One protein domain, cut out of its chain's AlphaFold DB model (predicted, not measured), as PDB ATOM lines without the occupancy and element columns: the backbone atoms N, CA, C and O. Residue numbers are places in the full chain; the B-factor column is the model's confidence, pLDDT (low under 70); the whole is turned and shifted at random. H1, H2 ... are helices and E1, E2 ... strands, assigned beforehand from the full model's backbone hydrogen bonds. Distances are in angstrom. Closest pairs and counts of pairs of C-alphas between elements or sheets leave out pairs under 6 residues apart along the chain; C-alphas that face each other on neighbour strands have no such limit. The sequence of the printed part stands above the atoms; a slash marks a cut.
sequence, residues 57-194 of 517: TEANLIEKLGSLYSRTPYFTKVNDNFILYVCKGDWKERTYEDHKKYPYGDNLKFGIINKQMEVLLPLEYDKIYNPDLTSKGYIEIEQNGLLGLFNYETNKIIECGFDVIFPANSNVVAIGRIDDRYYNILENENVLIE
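What this domain is: This is residues 57 to 194 of the 517 residues of the protein "YARHG domain-containing protein" of Flavobacteriales bacterium (UniProt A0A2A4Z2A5). Three antiparallel sheets are stacked face to face in a row along the longest axis: a strongly twisted four-stranded sheet E1 E2 E3 E4, then E5 E6 E7 E8, then the smaller E9 E10 E11. Helix H1 covers part of the first sheet, over E1 and E2, on the face away from the second sheet, and residues 95 to 101 of the link from E2 to E3 stick out. The printed part has 138 residues with one named helix, then eleven named strands E1 to E11, and each sheet's order follows the chain. The class is mostly strand, and the whole is compact, with a radius of gyration of the C-alphas of 15.9 A and spans of 44 by 34 by 21 A.

Where its parts are: The first sheet holds E1, residues 71 to 78, 21.1 A long; E2, 81 to 92, 28.9 A; E3, 104 to 114, 22.9 A; and E4, 119 to 125, 13.5 A. E2 bends by 93 degrees at residue 89, and E3 by 105 degrees at residue 107. H1, residues 57 to 65, is 12.7 A long and begins at C-alpha 57 (158.520, 44.152, 369.807). The second sheet holds E5, 127 to 131; E6, 138 to 143, 16.1 A; E7, 146 to 151, 17.0 A; and E8, 156 to 162, 16.7 A. The third holds E9, 164 to 167; E10, 174 to 178; and E11, 181 to 185, ending at C-alpha 185 (130.216, 62.320, 351.980).

How they stand to each other: Each sheet is a meander, each strand the antiparallel neighbour of the one before. In the first, N 76 and O 83 of E1 and E2 are 2.9 A apart, N 86 and O 111 of E2 and E3 2.9 A, and N 112 and O 121 of E3 and E4 2.9 A, within hydrogen-bond range. H1 is on this sheet at a height of 10.1 A, along the strands at 24 degrees to E1 on the local plane; its closest C-alphas to E1 are Ile 62 and Thr 72, 6.6 A. In H1, 4 of 5 O i to N i+4 pairs are within range. The sheets form a stack of sheets, face to face in turn: the first and second have facing parts 11.1 A centre to centre, the second and third 11.0 A. E4 and E6 come closest at the C-alphas of Tyr 125 and Gln 143, 4.9 A, and E8 and E10 at those of Phe 162 and Ile 178, 5.1 A. In the second sheet N 129 and O 140 of E5 and E6 are 2.9 A apart, N 141 and O 148 of E6 and E7 3.1 A, and N 149 and O 158 of E7 and E8 3.0 A. In the third, N 166 and O 175 of E9 and E10 are 2.8 A apart, and N 176 and O 183 of E10 and E11 3.0 A.

The domain as a whole: The two C-alphas farthest apart, Thr 57 and Asp 180, are 48.4 A apart. The printed part has no cut; the link from E2 to E3 is long, with 11 residues. Mean pLDDT of the printed part is 85.1, and it is under 70 at residues 94 to 101 and 188 to 194.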
ATOM      1  N   THR A  57     159.531  45.013 370.444       81.50
ATOM      2  CA  THR A  57     158.520  44.152 369.807       81.50
ATOM      3  C   THR A  57     157.979  44.793 368.534       81.50
ATOM      4  O   THR A  57     157.825  44.105 367.526       81.50
ATOM      5  N   GLU A  58     157.714  46.101 368.573       79.06
ATOM      6  CA  GLU A  58     157.187  46.881 367.448       79.06
ATOM      7  C   GLU A  58     158.234  47.009 366.325       79.06
ATOM      8  O   GLU A  58     157.925  46.730 365.166       79.06
ATOM      9  N   ALA A  59     159.502  47.271 366.663       78.38
ATOM     10  CA  ALA A  59     160.612  47.227 365.700       78.38
ATOM     11  C   ALA A  59     160.803  45.817 365.089       78.38
ATOM     12  O   ALA A  59     160.894  45.659 363.871       78.38
ATOM     13  N   ASN A  60     160.750  44.760 365.916       81.00
ATOM     14  CA  ASN A  60     160.779  43.360 365.458       81.00
ATOM     15  C   ASN A  60     159.560  42.958 364.604       81.00
ATOM     16  O   ASN A  60     159.556  41.865 364.027       81.00
ATOM     17  N   LEU A  61     158.484  43.749 364.577       81.75
ATOM     18  CA  LEU A  61     157.377  43.565 363.642       81.75
ATOM     19  C   LEU A  61     157.701  44.248 362.310       81.75
ATOM     20  O   LEU A  61     157.589  43.599 361.274       81.75
ATOM     21  N   ILE A  62     158.158  45.503 362.338       79.06
ATOM     22  CA  ILE A  62     158.522  46.277 361.139       79.06
ATOM     23  C   ILE A  62     159.588  45.552 360.302       79.06
ATOM     24  O   ILE A  62     159.404  45.412 359.091       79.06
ATOM     25  N   GLU A  63     160.619  44.980 360.933       78.38
ATOM     26  CA  GLU A  63     161.636  44.165 360.245       78.38
ATOM     27  C   GLU A  63     161.012  42.981 359.478       78.38
ATOM     28  O   GLU A  63     161.310  42.756 358.303       78.38
ATOM     29  N   LYS A  64     160.074  42.251 360.100       80.88
ATOM     30  CA  LYS A  64     159.405  41.094 359.473       80.88
ATOM     31  C   LYS A  64     158.549  41.499 358.276       80.88
ATOM     32  O   LYS A  64     158.453  40.735 357.314       80.88
ATOM     33  N   LEU A  65     157.947  42.688 358.304       82.69
ATOM     34  CA  LEU A  65     157.133  43.196 357.199       82.69
ATOM     35  C   LEU A  65     157.956  43.421 355.924       82.69
ATOM     36  O   LEU A  65     157.427  43.193 354.838       82.69
ATOM     37  N   GLY A  66     159.256  43.717 356.035       73.25
ATOM     38  CA  GLY A  66     160.182  43.765 354.893       73.25
ATOM     39  C   GLY A  66     160.363  42.432 354.146       73.25
ATOM     40  O   GLY A  66     160.930  42.414 353.059       73.25
ATOM     41  N   SER A  67     159.863  41.311 354.686       77.75
ATOM     42  CA  SER A  67     159.801  40.021 353.972       77.75
ATOM     43  C   SER A  67     158.472  39.775 353.235       77.75
ATOM     44  O   SER A  67     158.376  38.861 352.416       77.75
ATOM     45  N   LEU A  68     157.445  40.584 353.519       84.06
ATOM     46  CA  LEU A  68     156.084  40.461 352.978       84.06
ATOM     47  C   LEU A  68     155.713  41.614 352.028       84.06
ATOM     48  O   LEU A  68     154.840  41.438 351.171       84.06
ATOM     49  N   TYR A  69     156.376  42.763 352.177       86.25
ATOM     50  CA  TYR A  69     156.165  44.051 351.509       86.25
ATOM     51  C   TYR A  69     157.524  44.630 351.067       86.25
ATOM     52  O   TYR A  69     158.545  44.271 351.645       86.25
ATOM     53  N   SER A  70     157.561  45.522 350.066       82.75
ATOM     54  CA  SER A  70     158.821  46.168 349.641       82.75
ATOM     55  C   SER A  70     159.394  47.058 350.751       82.75
ATOM     56  O   SER A  70     160.607  47.100 350.948       82.75
ATOM     57  N   ARG A  71     158.524  47.764 351.488       84.12
ATOM     58  CA  ARG A  71     158.888  48.513 352.698       84.12
ATOM     59  C   ARG A  71     157.665  48.794 353.573       84.12
ATOM     60  O   ARG A  71     156.528  48.751 353.104       84.12
ATOM     61  N   THR A  72     157.936  49.143 354.826       83.19
ATOM     62  CA  THR A  72     156.992  49.762 355.765       83.19
ATOM     63  C   THR A  72     157.442  51.213 355.979       83.19
ATOM     64  O   THR A  72     158.215  51.469 356.898       83.19
ATOM     65  N   PRO A  73     157.093  52.162 355.087       77.88
ATOM     66  CA  PRO A  73     157.606  53.534 355.147       77.88
ATOM     67  C   PRO A  73     157.181  54.321 356.391       77.88
ATOM     68  O   PRO A  73     157.903  55.230 356.788       77.88
ATOM     69  N   TYR A  74     156.023  54.009 356.979       82.50
ATOM     70  CA  TYR A  74     155.456  54.778 358.086       82.50
ATOM     71  C   TYR A  74     154.716  53.890 359.083       82.50
ATOM     72  O   TYR A  74     154.164  52.843 358.736       82.50
ATOM     73  N   PHE A  75     154.594  54.391 360.306       83.00
ATOM     74  CA  PHE A  75     153.603  53.968 361.282       83.00
ATOM     75  C   PHE A  75     152.977  55.192 361.964       83.00
ATOM     76  O   PHE A  75     153.527  56.292 361.958       83.00
ATOM     77  N   THR A  76     151.806  55.015 362.566       81.69
ATOM     78  CA  THR A  76     151.262  55.957 363.553       81.69
ATOM     79  C   THR A  76     150.395  55.206 364.564       81.69
ATOM     80  O   THR A  76     150.154  54.003 364.423       81.69
ATOM     81  N   LYS A  77     149.958  55.888 365.621       76.25
ATOM     82  CA  LYS A  77     149.218  55.281 366.726       76.25
ATOM     83  C   LYS A  77     148.021  56.145 367.117       76.25
ATOM     84  O   LYS A  77     148.183  57.157 367.790       76.25
ATOM     85  N   VAL A  78     146.822  55.709 366.736       73.94
ATOM     86  CA  VAL A  78     145.561  56.437 366.956       73.94
ATOM     87  C   VAL A  78     144.660  55.623 367.879       73.94
ATOM     88  O   VAL A  78     144.458  54.433 367.649       73.94
ATOM     89  N   ASN A  79     144.125  56.239 368.938       72.50
ATOM     90  CA  ASN A  79     143.257  55.574 369.925       72.50
ATOM     91  C   ASN A  79     143.863  54.256 370.479       72.50
ATOM     92  O   ASN A  79     143.190  53.235 370.583       72.50
ATOM     93  N   ASP A  80     145.171  54.281 370.780       72.31
ATOM     94  CA  ASP A  80     146.039  53.139 371.147       72.31
ATOM     95  C   ASP A  80     146.174  51.996 370.109       72.31
ATOM     96  O   ASP A  80     146.966  51.065 370.308       72.31
ATOM     97  N   ASN A  81     145.499  52.088 368.961       76.81
ATOM     98  CA  ASN A  81     145.666  51.175 367.834       76.81
ATOM     99  C   ASN A  81     146.874  51.572 366.980       76.81
ATOM    100  O   ASN A  81     147.100  52.745 366.689       76.81
ATOM    101  N   PHE A  82     147.659  50.573 366.580       78.75
ATOM    102  CA  PHE A  82     148.895  50.758 365.825       78.75
ATOM    103  C   PHE A  82     148.624  50.543 364.334       78.75
ATOM    104  O   PHE A  82     148.199  49.455 363.934       78.75
ATOM    105  N   ILE A  83     148.847  51.592 363.545       86.44
ATOM    106  CA  ILE A  83     148.533  51.680 362.118       86.44
ATOM    107  C   ILE A  83     149.856  51.650 361.350       86.44
ATOM    108  O   ILE A  83     150.689  52.542 361.510       86.44
ATOM    109  N   LEU A  84     150.059  50.612 360.540       88.44
ATOM    110  CA  LEU A  84     151.290  50.361 359.789       88.44
ATOM    111  C   LEU A  84     151.044  50.561 358.297       88.44
ATOM    112  O   LEU A  84     150.253  49.832 357.696       88.44
ATOM    113  N   TYR A  85     151.749  51.517 357.696       90.00
ATOM    114  CA  TYR A  85     151.672  51.793 356.266       90.00
ATOM    115  C   TYR A  85     152.730  50.957 355.557       90.00
ATOM    116  O   TYR A  85     153.919  51.044 355.867       90.00
ATOM    117  N   VAL A  86     152.292  50.143 354.605       91.38
ATOM    118  CA  VAL A  86     153.122  49.189 353.861       91.38
ATOM    119  C   VAL A  86     153.009  49.450 352.367       91.38
ATOM    120  O   VAL A  86     151.969  49.903 351.895       91.38
ATOM    121  N   CYS A  87     154.060  49.152 351.602       91.88
ATOM    122  CA  CYS A  87     154.053  49.338 350.152       91.88
ATOM    123  C   CYS A  87     154.652  48.157 349.378       91.88
ATOM    124  O   CYS A  87     155.486  47.406 349.890       91.88
ATOM    125  N   LYS A  88     154.258  48.014 348.109       92.25
ATOM    126  CA  LYS A  88     154.884  47.122 347.118       92.25
ATOM    127  C   LYS A  88     155.180  47.875 345.828       92.25
ATOM    128  O   LYS A  88     154.502  48.846 345.529       92.25
ATOM    129  N   GLY A  89     156.181  47.411 345.087       90.50
ATOM    130  CA  GLY A  89     156.708  48.056 343.880       90.50
ATOM    131  C   GLY A  89     158.227  48.226 343.955       90.50
ATOM    132  O   GLY A  89     158.864  47.750 344.905       90.50
ATOM    133  N   ASP A  90     158.789  48.914 342.967       88.75
ATOM    134  CA  ASP A  90     160.227  49.102 342.765       88.75
ATOM    135  C   ASP A  90     160.747  50.262 343.634       88.75
ATOM    136  O   ASP A  90     161.105  51.334 343.140       88.75
ATOM    137  N   TRP A  91     160.722  50.051 344.956       85.00
ATOM    138  CA  TRP A  91     161.178  51.003 345.977       85.00
ATOM    139  C   TRP A  91     162.614  51.473 345.725       85.00
ATOM    140  O   TRP A  91     163.520  50.657 345.535       85.00
ATOM    141  N   LYS A  92     162.830  52.789 345.791       82.44
ATOM    142  CA  LYS A  92     164.149  53.414 345.677       82.44
ATOM    143  C   LYS A  92     164.562  53.955 347.044       82.44
ATOM    144  O   LYS A  92     163.902  54.815 347.623       82.44
ATOM    145  N   GLU A  93     165.650  53.397 347.568       74.50
ATOM    146  CA  GLU A  93     166.303  53.890 348.780       74.50
ATOM    147  C   GLU A  93     166.814  55.312 348.523       74.50
ATOM    148  O   GLU A  93     167.468  55.557 347.511       74.50
ATOM    149  N   ARG A  94     166.507  56.251 349.425       68.50
ATOM    150  CA  ARG A  94     166.859  57.668 349.252       68.50
ATOM    151  C   ARG A  94     168.376  57.845 349.347       68.50
ATOM    152  O   ARG A  94     168.981  57.352 350.300       68.50
ATOM    153  N   THR A  95     168.972  58.602 348.428       62.03
ATOM    154  CA  THR A  95     170.299  59.204 348.627       62.03
ATOM    155  C   THR A  95     170.168  60.685 348.990       62.03
ATOM    156  O   THR A  95     169.112  61.297 348.805       62.03
ATOM    157  N   TYR A  96     171.253  61.278 349.493       56.72
ATOM    158  CA  TYR A  96     171.332  62.714 349.783       56.72
ATOM    159  C   TYR A  96     171.069  63.586 348.536       56.72
ATOM    160  O   TYR A  96     170.433  64.634 348.631       56.72
ATOM    161  N   GLU A  97     171.498  63.123 347.356       56.91
ATOM    162  CA  GLU A  97     171.404  63.850 346.080       56.91
ATOM    163  C   GLU A  97     169.998  63.807 345.447       56.91
ATOM    164  O   GLU A  97     169.661  64.650 344.617       56.91
ATOM    165  N   ASP A  98     169.140  62.851 345.829       57.75
ATOM    166  CA  ASP A  98     167.799  62.707 345.240       57.75
ATOM    167  C   ASP A  98     166.807  63.805 345.687       57.75
ATOM    168  O   ASP A  98     165.763  64.001 345.049       57.75
ATOM    169  N   HIS A  99     167.091  64.466 346.819       60.97
ATOM    170  CA  HIS A  99     166.254  65.474 347.489       60.97
ATOM    171  C   HIS A  99     164.769  65.066 347.698       60.97
ATOM    172  O   HIS A  99     163.875  65.916 347.763       60.97
ATOM    173  N   LYS A 100     164.460  63.761 347.802       66.38
ATOM    174  CA  LYS A 100     163.073  63.262 347.914       66.38
ATOM    175  C   LYS A 100     162.529  63.356 349.337       66.38
ATOM    176  O   LYS A 100     162.932  62.614 350.231       66.38
ATOM    177  N   LYS A 101     161.518  64.212 349.501       64.25
ATOM    178  CA  LYS A 101     160.763  64.420 350.749       64.25
ATOM    179  C   LYS A 101     159.753  63.295 351.077       64.25
ATOM    180  O   LYS A 101     159.119  63.338 352.124       64.25
ATOM    181  N   TYR A 102     159.601  62.282 350.217       71.62
ATOM    182  CA  TYR A 102     158.622  61.189 350.350       71.62
ATOM    183  C   TYR A 102     159.176  59.875 349.755       71.62
ATOM    184  O   TYR A 102     160.061  59.943 348.895       71.62
ATOM    185  N   PRO A 103     158.690  58.688 350.176       78.06
ATOM    186  CA  PRO A 103     158.849  57.433 349.446       78.06
ATOM    187  C   PRO A 103     158.666  57.574 347.934       78.06
ATOM    188  O   PRO A 103     157.707  58.179 347.461       78.06
ATOM    189  N   TYR A 104     159.589  56.993 347.175       81.50
ATOM    190  CA  TYR A 104     159.591  57.036 345.718       81.50
ATOM    191  C   TYR A 104     160.156  55.728 345.160       81.50
ATOM    192  O   TYR A 104     160.840  54.967 345.844       81.50
ATOM    193  N   GLY A 105     159.803  55.438 343.918       85.38
ATOM    194  CA  GLY A 105     159.996  54.131 343.312       85.38
ATOM    195  C   GLY A 105     159.015  53.950 342.167       85.38
ATOM    196  O   GLY A 105     158.032  54.688 342.073       85.38
ATOM    197  N   ASP A 106     159.283  52.991 341.292       87.44
ATOM    198  CA  ASP A 106     158.411  52.759 340.142       87.44
ATOM    199  C   ASP A 106     157.290  51.795 340.555       87.44
ATOM    200  O   ASP A 106     157.509  50.839 341.298       87.44
ATOM    201  N   ASN A 107     156.059  52.066 340.113       89.62
ATOM    202  CA  ASN A 107     154.880  51.248 340.428       89.62
ATOM    203  C   ASN A 107     154.606  51.057 341.941       89.62
ATOM    204  O   ASN A 107     154.017  50.046 342.329       89.62
ATOM    205  N   LEU A 108     155.038  51.991 342.804       91.88
ATOM    206  CA  LEU A 108     154.760  51.913 344.241       91.88
ATOM    207  C   LEU A 108     153.258  52.025 344.523       91.88
ATOM    208  O   LEU A 108     152.632  53.028 344.195       91.88
ATOM    209  N   LYS A 109     152.711  51.011 345.195       95.44
ATOM    210  CA  LYS A 109     151.357  50.997 345.750       95.44
ATOM    211  C   LYS A 109     151.390  50.762 347.253       95.44
ATOM    212  O   LYS A 109     152.113  49.888 347.736       95.44
ATOM    213  N   PHE A 110     150.597  51.539 347.977       94.94
ATOM    214  CA  PHE A 110     150.530  51.609 349.431       94.94
ATOM    215  C   PHE A 110     149.218  51.012 349.955       94.94
ATOM    216  O   PHE A 110     148.200  51.009 349.262       94.94
ATOM    217  N   GLY A 111     149.259  50.522 351.192       95.75
ATOM    218  CA  GLY A 111     148.129  49.995 351.955       95.75
ATOM    219  C   GLY A 111     148.405  50.074 353.460       95.75
ATOM    220  O   GLY A 111     149.471  50.532 353.880       95.75
ATOM    221  N   ILE A 112     147.452  49.622 354.275       94.06
ATOM    222  CA  ILE A 112     147.512  49.695 355.743       94.06
ATOM    223  C   ILE A 112     147.259  48.315 356.344       94.06
ATOM    224  O   ILE A 112     146.326  47.615 355.949       94.06
ATOM    225  N   ILE A 113     148.045  47.961 357.358       91.81
ATOM    226  CA  ILE A 113     147.819  46.793 358.214       91.81
ATOM    227  C   ILE A 113     147.820  47.186 359.699       91.81
ATOM    228  O   ILE A 113     148.305  48.256 360.072       91.81
ATOM    229  N   ASN A 114     147.314  46.303 360.560       89.19
ATOM    230  CA  ASN A 114     147.482  46.416 362.012       89.19
ATOM    231  C   ASN A 114     148.672  45.582 362.531       89.19
ATOM    232  O   ASN A 114     149.330  44.845 361.792       89.19
ATOM    233  N   LYS A 115     148.929  45.652 363.844       85.69
ATOM    234  CA  LYS A 115     149.998  44.883 364.513       85.69
ATOM    235  C   LYS A 115     149.805  43.356 364.522       85.69
ATOM    236  O   LYS A 115     150.733  42.631 364.868       85.69
ATOM    237  N   GLN A 116     148.629  42.861 364.140       87.94
ATOM    238  CA  GLN A 116     148.326  41.444 363.927       87.94
ATOM    239  C   GLN A 116     148.600  40.999 362.474       87.94
ATOM    240  O   GLN A 116     148.438  39.821 362.161       87.94
ATOM    241  N   MET A 117     149.071  41.912 361.612       86.19
ATOM    242  CA  MET A 117     149.256  41.741 360.162       86.19
ATOM    243  C   MET A 117     147.944  41.556 359.380       86.19
ATOM    244  O   MET A 117     147.962  41.089 358.240       86.19
ATOM    245  N   GLU A 118     146.808  41.941 359.964       90.88
ATOM    246  CA  GLU A 118     145.521  41.983 359.271       90.88
ATOM    247  C   GLU A 118     145.482  43.225 358.370       90.88
ATOM    248  O   GLU A 118     145.854  44.321 358.797       90.88
ATOM    249  N   VAL A 119     145.050  43.056 357.118       93.12
ATOM    250  CA  VAL A 119     144.947  44.153 356.146       93.12
ATOM    251  C   VAL A 119     143.723  45.002 356.471       93.12
ATOM    252  O   VAL A 119     142.601  44.498 356.457       93.12
ATOM    253  N   LEU A 120     143.954  46.285 356.749       94.19
ATOM    254  CA  LEU A 120     142.910  47.282 356.986       94.19
ATOM    255  C   LEU A 120     142.567  48.045 355.695       94.19
ATOM    256  O   LEU A 120     141.401  48.327 355.446       94.19
ATOM    257  N   LEU A 121     143.578  48.327 354.860       96.00
ATOM    258  CA  LEU A 121     143.455  48.966 353.545       96.00
ATOM    259  C   LEU A 121     144.347  48.215 352.531       96.00
ATOM    260  O   LEU A 121     145.522  47.983 352.838       96.00
ATOM    261  N   PRO A 122     143.846  47.822 351.343       96.00
ATOM    262  CA  PRO A 122     144.620  47.050 350.368       96.00
ATOM    263  C   PRO A 122     145.768  47.855 349.729       96.00
ATOM    264  O   PRO A 122     145.792  49.082 349.764       96.00
ATOM    265  N   LEU A 123     146.730  47.140 349.131       94.94
ATOM    266  CA  LEU A 123     147.923  47.684 348.457       94.94
ATOM    267  C   LEU A 123     147.602  48.254 347.060       94.94
ATOM    268  O   LEU A 123     148.104  47.757 346.051       94.94
ATOM    269  N   GLU A 124     146.734  49.257 346.986       96.25
ATOM    270  CA  GLU A 124     146.169  49.731 345.709       96.25
ATOM    271  C   GLU A 124     146.313  51.248 345.489       96.25
ATOM    272  O   GLU A 124     146.094  51.737 344.375       96.25
ATOM    273  N   TYR A 125     146.747  51.989 346.509       97.06
ATOM    274  CA  TYR A 125     146.775  53.456 346.530       97.06
ATOM    275  C   TYR A 125     148.153  54.010 346.167       97.06
ATOM    276  O   TYR A 125     149.170  53.391 346.464       97.06
ATOM    277  N   ASP A 126     148.200  55.169 345.518       94.62
ATOM    278  CA  ASP A 126     149.437  55.861 345.129       94.62
ATOM    279  C   ASP A 126     149.986  56.744 346.263       94.62
ATOM    280  O   ASP A 126     151.192  56.966 346.353       94.62
ATOM    281  N   LYS A 127     149.107  57.213 347.159       93.50
ATOM    282  CA  LYS A 127     149.452  57.993 348.357       93.50
ATOM    283  C   LYS A 127     148.437  57.725 349.473       93.50
ATOM    284  O   LYS A 127     147.273  57.429 349.201       93.50
ATOM    285  N   ILE A 128     148.874  57.845 350.727       94.44
ATOM    286  CA  ILE A 128     148.017  57.757 351.919       94.44
ATOM    287  C   ILE A 128     148.391  58.900 352.868       94.44
ATOM    288  O   ILE A 128     149.552  59.015 353.270       94.44
ATOM    289  N   TYR A 129     147.412  59.735 353.215       94.00
ATOM    290  CA  TYR A 129     147.560  60.949 354.021       94.00
ATOM    291  C   TYR A 129     147.351  60.696 355.513       94.00
ATOM    292  O   TYR A 129     146.711  59.730 355.919       94.00
ATOM    293  N   ASN A 130     147.868  61.599 356.339       92.06
ATOM    294  CA  ASN A 130     147.783  61.481 357.787       92.06
ATOM    295  C   ASN A 130     146.325  61.455 358.306       92.06
ATOM    296  O   ASN A 130     145.447  62.090 357.708       92.06
ATOM    297  N   PRO A 131     146.052  60.746 359.421       90.69
ATOM    298  CA  PRO A 131     144.726  60.707 360.036       90.69
ATOM    299  C   PRO A 131     144.278  62.083 360.539       90.69
ATOM    300  O   PRO A 131     145.099  62.954 360.817       90.69
ATOM    301  N   ASP A 132     142.963  62.254 360.679       89.88
ATOM    302  CA  ASP A 132     142.280  63.400 361.302       89.88
ATOM    303  C   ASP A 132     142.489  64.789 360.644       89.88
ATOM    304  O   ASP A 132     141.814  65.743 361.030       89.88
ATOM    305  N   LEU A 133     143.324  64.920 359.601       90.06
ATOM    306  CA  LEU A 133     143.630  66.198 358.926       90.06
ATOM    307  C   LEU A 133     142.430  66.899 358.256       90.06
ATOM    308  O   LEU A 133     142.333  68.130 358.273       90.06
ATOM    309  N   THR A 134     141.559  66.124 357.601       92.19
ATOM    310  CA  THR A 134     140.398  66.635 356.838       92.19
ATOM    311  C   THR A 134     139.074  66.235 357.487       92.19
ATOM    312  O   THR A 134     138.105  66.989 357.432       92.19
ATOM    313  N   SER A 135     139.015  65.063 358.126       90.25
ATOM    314  CA  SER A 135     137.863  64.625 358.911       90.25
ATOM    315  C   SER A 135     138.281  63.623 359.980       90.25
ATOM    316  O   SER A 135     139.159  62.793 359.746       90.25
ATOM    317  N   LYS A 136     137.637  63.694 361.148       89.06
ATOM    318  CA  LYS A 136     137.995  62.877 362.305       89.06
ATOM    319  C   LYS A 136     137.519  61.430 362.154       89.06
ATOM    320  O   LYS A 136     136.342  61.207 361.880       89.06
ATOM    321  N   GLY A 137     138.402  60.461 362.396       90.00
ATOM    322  CA  GLY A 137     138.153  59.035 362.148       90.00
ATOM    323  C   GLY A 137     138.544  58.582 360.735       90.00
ATOM    324  O   GLY A 137     138.313  57.423 360.383       90.00
ATOM    325  N   TYR A 138     139.113  59.482 359.922       92.50
ATOM    326  CA  TYR A 138     139.408  59.249 358.510       92.50
ATOM    327  C   TYR A 138     140.842  59.632 358.119       92.50
ATOM    328  O   TYR A 138     141.518  60.421 358.778       92.50
ATOM    329  N   ILE A 139     141.275  59.047 357.005       94.31
ATOM    330  CA  ILE A 139     142.546  59.230 356.299       94.31
ATOM    331  C   ILE A 139     142.200  59.553 354.835       94.31
ATOM    332  O   ILE A 139     141.370  58.849 354.253       94.31
ATOM    333  N   GLU A 140     142.804  60.578 354.216       97.12
ATOM    334  CA  GLU A 140     142.702  60.736 352.751       97.12
ATOM    335  C   GLU A 140     143.557  59.661 352.057       97.12
ATOM    336  O   GLU A 140     144.678  59.356 352.473       97.12
ATOM    337  N   ILE A 141     143.025  59.075 350.990       97.25
ATOM    338  CA  ILE A 141     143.696  58.064 350.161       97.25
ATOM    339  C   ILE A 141     143.691  58.546 348.714       97.25
ATOM    340  O   ILE A 141     142.715  59.148 348.277       97.25
ATOM    341  N   GLU A 142     144.766  58.305 347.967       97.44
ATOM    342  CA  GLU A 142     144.890  58.747 346.575       97.44
ATOM    343  C   GLU A 142     145.076  57.546 345.648       97.44
ATOM    344  O   GLU A 142     145.891  56.664 345.922       97.44
ATOM    345  N   GLN A 143     144.347  57.509 344.535       96.75
ATOM    346  CA  GLN A 143     144.565  56.537 343.468       96.75
ATOM    347  C   GLN A 143     144.388  57.206 342.102       96.75
ATOM    348  O   GLN A 143     143.377  57.858 341.848       96.75
ATOM    349  N   ASN A 144     145.365  57.039 341.209       95.06
ATOM    350  CA  ASN A 144     145.386  57.634 339.865       95.06
ATOM    351  C   ASN A 144     145.207  59.175 339.855       95.06
ATOM    352  O   ASN A 144     144.682  59.728 338.889       95.06
ATOM    353  N   GLY A 145     145.625  59.868 340.922       94.00
ATOM    354  CA  GLY A 145     145.463  61.319 341.094       94.00
ATOM    355  C   GLY A 145     144.087  61.778 341.602       94.00
ATOM    356  O   GLY A 145     143.867  62.982 341.729       94.00
ATOM    357  N   LEU A 146     143.173  60.847 341.900       97.31
ATOM    358  CA  LEU A 146     141.877  61.115 342.531       97.31
ATOM    359  C   LEU A 146     141.891  60.683 343.999       97.31
ATOM    360  O   LEU A 146     142.523  59.692 344.365       97.31
ATOM    361  N   LEU A 147     141.162  61.421 344.831       97.69
ATOM    362  CA  LEU A 147     141.104  61.238 346.277       97.69
ATOM    363  C   LEU A 147     139.853  60.466 346.702       97.69
ATOM    364  O   LEU A 147     138.783  60.621 346.110       97.69
ATOM    365  N   GLY A 148     139.992  59.679 347.763       96.25
ATOM    366  CA  GLY A 148     138.930  59.020 348.522       96.25
ATOM    367  C   GLY A 148     139.172  59.170 350.029       96.25
ATOM    368  O   GLY A 148     140.061  59.916 350.450       96.25
ATOM    369  N   LEU A 149     138.417  58.440 350.854       95.44
ATOM    370  CA  LEU A 149     138.619  58.406 352.311       95.44
ATOM    371  C   LEU A 149     138.641  56.974 352.852       95.44
ATOM    372  O   LEU A 149     137.788  56.158 352.516       95.44
ATOM    373  N   PHE A 150     139.562  56.703 353.772       94.50
ATOM    374  CA  PHE A 150     139.605  55.476 354.561       94.50
ATOM    375  C   PHE A 150     139.205  55.759 356.012       94.50
ATOM    376  O   PHE A 150     139.831  56.584 356.673       94.50
ATOM    377  N   ASN A 151     138.185  55.068 356.523       93.00
ATOM    378  CA  ASN A 151     137.815  55.100 357.936       93.00
ATOM    379  C   ASN A 151     138.610  54.032 358.701       93.00
ATOM    380  O   ASN A 151     138.304  52.842 358.606       93.00
ATOM    381  N   TYR A 152     139.603  54.447 359.487       90.06
ATOM    382  CA  TYR A 152     140.507  53.520 360.183       90.06
ATOM    383  C   TYR A 152     139.909  52.883 361.453       90.06
ATOM    384  O   TYR A 152     140.544  52.020 362.056       90.06
ATOM    385  N   GLU A 153     138.703  53.283 361.874       88.38
ATOM    386  CA  GLU A 153     138.000  52.692 363.026       88.38
ATOM    387  C   GLU A 153     137.039  51.559 362.620       88.38
ATOM    388  O   GLU A 153     136.742  50.671 363.418       88.38
ATOM    389  N   THR A 154     136.564  51.570 361.370       90.38
ATOM    390  CA  THR A 154     135.587  50.609 360.818       90.38
ATOM    391  C   THR A 154     136.094  49.851 359.587       90.38
ATOM    392  O   THR A 154     135.395  48.973 359.083       90.38
ATOM    393  N   ASN A 155     137.294  50.184 359.100       90.75
ATOM    394  CA  ASN A 155     137.904  49.719 357.849       90.75
ATOM    395  C   ASN A 155     137.064  49.988 356.582       90.75
ATOM    396  O   ASN A 155     137.246  49.322 355.562       90.75
ATOM    397  N   LYS A 156     136.131  50.949 356.621       91.50
ATOM    398  CA  LYS A 156     135.345  51.334 355.441       91.50
ATOM    399  C   LYS A 156     136.163  52.202 354.489       91.50
ATOM    400  O   LYS A 156     136.880  53.104 354.919       91.50
ATOM    401  N   ILE A 157     135.987  51.960 353.195       92.75
ATOM    402  CA  ILE A 157     136.589  52.727 352.104       92.75
ATOM    403  C   ILE A 157     135.479  53.522 351.409       92.75
ATOM    404  O   ILE A 157     134.407  52.991 351.121       92.75
ATOM    405  N   ILE A 158     135.751  54.796 351.152       93.12
ATOM    406  CA  ILE A 158     135.025  55.660 350.224       93.12
ATOM    407  C   ILE A 158     135.951  55.824 349.022       93.12
ATOM    408  O   ILE A 158     137.061  56.340 349.167       93.12
ATOM    409  N   GLU A 159     135.509  55.328 347.868       93.38
ATOM    410  CA  GLU A 159     136.345  55.143 346.676       93.38
ATOM    411  C   GLU A 159     136.996  56.434 346.163       93.38
ATOM    412  O   GLU A 159     136.456  57.536 346.311       93.38
ATOM    413  N   CYS A 160     138.153  56.290 345.512       95.81
ATOM    414  CA  CYS A 160     138.871  57.414 344.920       95.81
ATOM    415  C   CYS A 160     138.106  57.991 343.721       95.81
ATOM    416  O   CYS A 160     137.968  57.341 342.685       95.81
ATOM    417  N   GLY A 161     137.634  59.231 343.856       94.81
ATOM    418  CA  GLY A 161     136.820  59.902 342.839       94.81
ATOM    419  C   GLY A 161     136.794  61.430 342.906       94.81
ATOM    420  O   GLY A 161     136.159  62.041 342.054       94.81
ATOM    421  N   PHE A 162     137.461  62.055 343.885       94.62
ATOM    422  CA  PHE A 162     137.405  63.502 344.119       94.62
ATOM    423  C   PHE A 162     138.697  64.226 343.718       94.62
ATOM    424  O   PHE A 162     139.798  63.735 343.958       94.62
ATOM    425  N   ASP A 163     138.577  65.449 343.205       94.44
ATOM    426  CA  ASP A 163     139.710  66.348 342.940       94.44
ATOM    427  C   ASP A 163     140.322  66.927 344.223       94.44
ATOM    428  O   ASP A 163     141.488  67.330 344.238       94.44
ATOM    429  N   VAL A 164     139.497  67.074 345.263       94.31
ATOM    430  CA  VAL A 164     139.798  67.676 346.571       94.31
ATOM    431  C   VAL A 164     138.684  67.312 347.557       94.31
ATOM    432  O   VAL A 164     137.521  67.189 347.160       94.31
ATOM    433  N   ILE A 165     139.033  67.163 348.835       94.69
ATOM    434  CA  ILE A 165     138.108  66.843 349.923       94.69
ATOM    435  C   ILE A 165     138.205  67.941 350.992       94.69
ATOM    436  O   ILE A 165     139.289  68.301 351.441       94.69
ATOM    437  N   PHE A 166     137.061  68.504 351.378       93.56
ATOM    438  CA  PHE A 166     136.952  69.609 352.334       93.56
ATOM    439  C   PHE A 166     136.395  69.139 353.691       93.56
ATOM    440  O   PHE A 166     135.497  68.291 353.707       93.56
ATOM    441  N   PRO A 167     136.834  69.729 354.820       92.19
ATOM    442  CA  PRO A 167     136.244  69.471 356.134       92.19
ATOM    443  C   PRO A 167     134.770  69.906 356.209       92.19
ATOM    444  O   PRO A 167     134.347  70.852 355.538       92.19
ATOM    445  N   ALA A 168     133.992  69.231 357.060       87.06
ATOM    446  CA  ALA A 168     132.557  69.458 357.252       87.06
ATOM    447  C   ALA A 168     132.187  69.646 358.738       87.06
ATOM    448  O   ALA A 168     132.859  69.135 359.629       87.06
ATOM    449  N   ASN A 169     131.096  70.376 359.007       74.06
ATOM    450  CA  ASN A 169     130.744  70.838 360.362       74.06
ATOM    451  C   ASN A 169     129.611  70.052 361.062       74.06
ATOM    452  O   ASN A 169     129.350  70.302 362.239       74.06
ATOM    453  N   SER A 170     128.891  69.152 360.377       70.81
ATOM    454  CA  SER A 170     127.746  68.424 360.966       70.81
ATOM    455  C   SER A 170     127.258  67.247 360.113       70.81
ATOM    456  O   SER A 170     126.961  67.459 358.941       70.81
ATOM    457  N   ASN A 171     127.071  66.060 360.712       76.50
ATOM    458  CA  ASN A 171     126.422  64.848 360.146       76.50
ATOM    459  C   ASN A 171     126.922  64.351 358.769       76.50
ATOM    460  O   ASN A 171     126.346  63.438 358.180       76.50
ATOM    461  N   VAL A 172     127.990  64.954 358.271       86.50
ATOM    462  CA  VAL A 172     128.645  64.750 356.986       86.50
ATOM    463  C   VAL A 172     130.111  64.571 357.342       86.50
ATOM    464  O   VAL A 172     130.645  65.360 358.120       86.50
ATOM    465  N   VAL A 173     130.743  63.528 356.812       88.69
ATOM    466  CA  VAL A 173     132.151  63.208 357.074       88.69
ATOM    467  C   VAL A 173     133.034  64.323 356.524       88.69
ATOM    468  O   VAL A 173     133.839  64.910 357.238       88.69
ATOM    469  N   ALA A 174     132.851  64.622 355.245       92.38
ATOM    470  CA  ALA A 174     133.585  65.621 354.490       92.38
ATOM    471  C   ALA A 174     132.762  66.003 353.252       92.38
ATOM    472  O   ALA A 174     131.750  65.363 352.950       92.38
ATOM    473  N   ILE A 175     133.191  67.020 352.512       91.50
ATOM    474  CA  ILE A 175     132.575  67.380 351.231       91.50
ATOM    475  C   ILE A 175     133.610  67.184 350.131       91.50
ATOM    476  O   ILE A 175     134.611  67.896 350.075       91.50
ATOM    477  N   GLY A 176     133.376  66.205 349.261       92.25
ATOM    478  CA  GLY A 176     134.210  65.962 348.088       92.25
ATOM    479  C   GLY A 176     133.799  66.861 346.923       92.25
ATOM    480  O   GLY A 176     132.626  67.227 346.797       92.25
ATOM    481  N   ARG A 177     134.749  67.208 346.052       91.56
ATOM    482  CA  ARG A 177     134.486  67.904 344.784       91.56
ATOM    483  C   ARG A 177     134.901  67.033 343.598       91.56
ATOM    484  O   ARG A 177     135.954  66.405 343.663       91.56
ATOM    485  N   ILE A 178     134.090  67.020 342.542       90.94
ATOM    486  CA  ILE A 178     134.382  66.381 341.250       90.94
ATOM    487  C   ILE A 178     134.081  67.407 340.156       90.94
ATOM    488  O   ILE A 178     132.951  67.905 340.082       90.94
ATOM    489  N   ASP A 179     135.080  67.751 339.345       87.38
ATOM    490  CA  ASP A 179     135.061  68.928 338.471       87.38
ATOM    491  C   ASP A 179     134.667  70.186 339.284       87.38
ATOM    492  O   ASP A 179     135.276  70.504 340.307       87.38
ATOM    493  N   ASP A 180     133.614  70.898 338.881       84.19
ATOM    494  CA  ASP A 180     133.069  72.064 339.588       84.19
ATOM    495  C   ASP A 180     131.862  71.720 340.500       84.19
ATOM    496  O   ASP A 180     131.220  72.621 341.039       84.19
ATOM    497  N   ARG A 181     131.537  70.430 340.706       87.31
ATOM    498  CA  ARG A 181     130.398  69.975 341.536       87.31
ATOM    499  C   ARG A 181     130.826  69.426 342.894       87.31
ATOM    500  O   ARG A 181     131.848  68.758 343.015       87.31
ATOM    501  N   TYR A 182     129.998  69.671 343.906       88.62
ATOM    502  CA  TYR A 182     130.245  69.298 345.299       88.62
ATOM    503  C   TYR A 182     129.292  68.192 345.760       88.62
ATOM    504  O   TYR A 182     128.129  68.165 345.355       88.62
ATOM    505  N   TYR A 183     129.776  67.311 346.640       88.81
ATOM    506  CA  TYR A 183     129.037  66.151 347.140       88.81
ATOM    507  C   TYR A 183     129.271  65.965 348.642       88.81
ATOM    508  O   TYR A 183     130.415  65.861 349.090       88.81
ATOM    509  N   ASN A 184     128.195  65.874 349.429       88.75
ATOM    510  CA  ASN A 184     128.305  65.454 350.830       88.75
ATOM    511  C   ASN A 184     128.726  63.979 350.896       88.75
ATOM    512  O   ASN A 184     128.064  63.125 350.303       88.75
ATOM    513  N   ILE A 185     129.773  63.681 351.668       88.62
ATOM    514  CA  ILE A 185     130.216  62.320 351.980       88.62
ATOM    515  C   ILE A 185     129.603  61.913 353.324       88.62
ATOM    516  O   ILE A 185     129.785  62.600 354.331       88.62
ATOM    517  N   LEU A 186     128.863  60.804 353.355       84.69
ATOM    518  CA  LEU A 186     128.155  60.326 354.547       84.69
ATOM    519  C   LEU A 186     128.824  59.088 355.161       84.69
ATOM    520  O   LEU A 186     129.390  58.255 354.461       84.69
ATOM    521  N   GLU A 187     128.687  58.942 356.479       72.00
ATOM    522  CA  GLU A 187     129.250  57.844 357.290       72.00
ATOM    523  C   GLU A 187     128.717  56.447 356.892       72.00
ATOM    524  O   GLU A 187     129.377  55.420 357.076       72.00
ATOM    525  N   ASN A 188     127.526  56.402 356.286       66.06
ATOM    526  CA  ASN A 188     126.903  55.188 355.764       66.06
ATOM    527  C   ASN A 188     127.046  55.093 354.235       66.06
ATOM    528  O   ASN A 188     126.080  55.298 353.508       66.06
ATOM    529  N   GLU A 189     128.266  54.751 353.803       55.00
ATOM    530  CA  GLU A 189     128.628  54.095 352.528       55.00
ATOM    531  C   GLU A 189     128.081  54.708 351.224       55.00
ATOM    532  O   GLU A 189     126.941  54.477 350.830       55.00
ATOM    533  N   ASN A 190     128.961  55.377 350.470       53.75
ATOM    534  CA  ASN A 190     128.814  55.695 349.038       53.75
ATOM    535  C   ASN A 190     127.578  56.521 348.613       53.75
ATOM    536  O   ASN A 190     127.403  56.791 347.423       53.75
ATOM    537  N   VAL A 191     126.753  56.996 349.551       53.59
ATOM    538  CA  VAL A 191     125.673  57.954 349.280       53.59
ATOM    539  C   VAL A 191     126.263  59.353 349.089       53.59
ATOM    540  O   VAL A 191     126.308  60.160 350.017       53.59
ATOM    541  N   LEU A 192     126.699  59.639 347.862       61.22
ATOM    542  CA  LEU A 192     126.974  60.999 347.409       61.22
ATOM    543  C   LEU A 192     125.646  61.756 347.295       61.22
ATOM    544  O   LEU A 192     124.833  61.452 346.422       61.22
ATOM    545  N   ILE A 193     125.425  62.751 348.156       62.91
ATOM    546  CA  ILE A 193     124.362  63.737 347.924       62.91
ATOM    547  C   ILE A 193     124.972  64.872 347.103       62.91
ATOM    548  O   ILE A 193     125.745  65.671 347.635       62.91
ATOM    549  N   GLU A 194     124.647  64.887 345.808       62.53
ATOM    550  CA  GLU A 194     124.886  66.010 344.892       62.53
ATOM    551  C   GLU A 194     124.153  67.263 345.395       62.53
ATOM    552  O   GLU A 194     123.062  67.153 345.958       62.53
TER     553      GLU A 194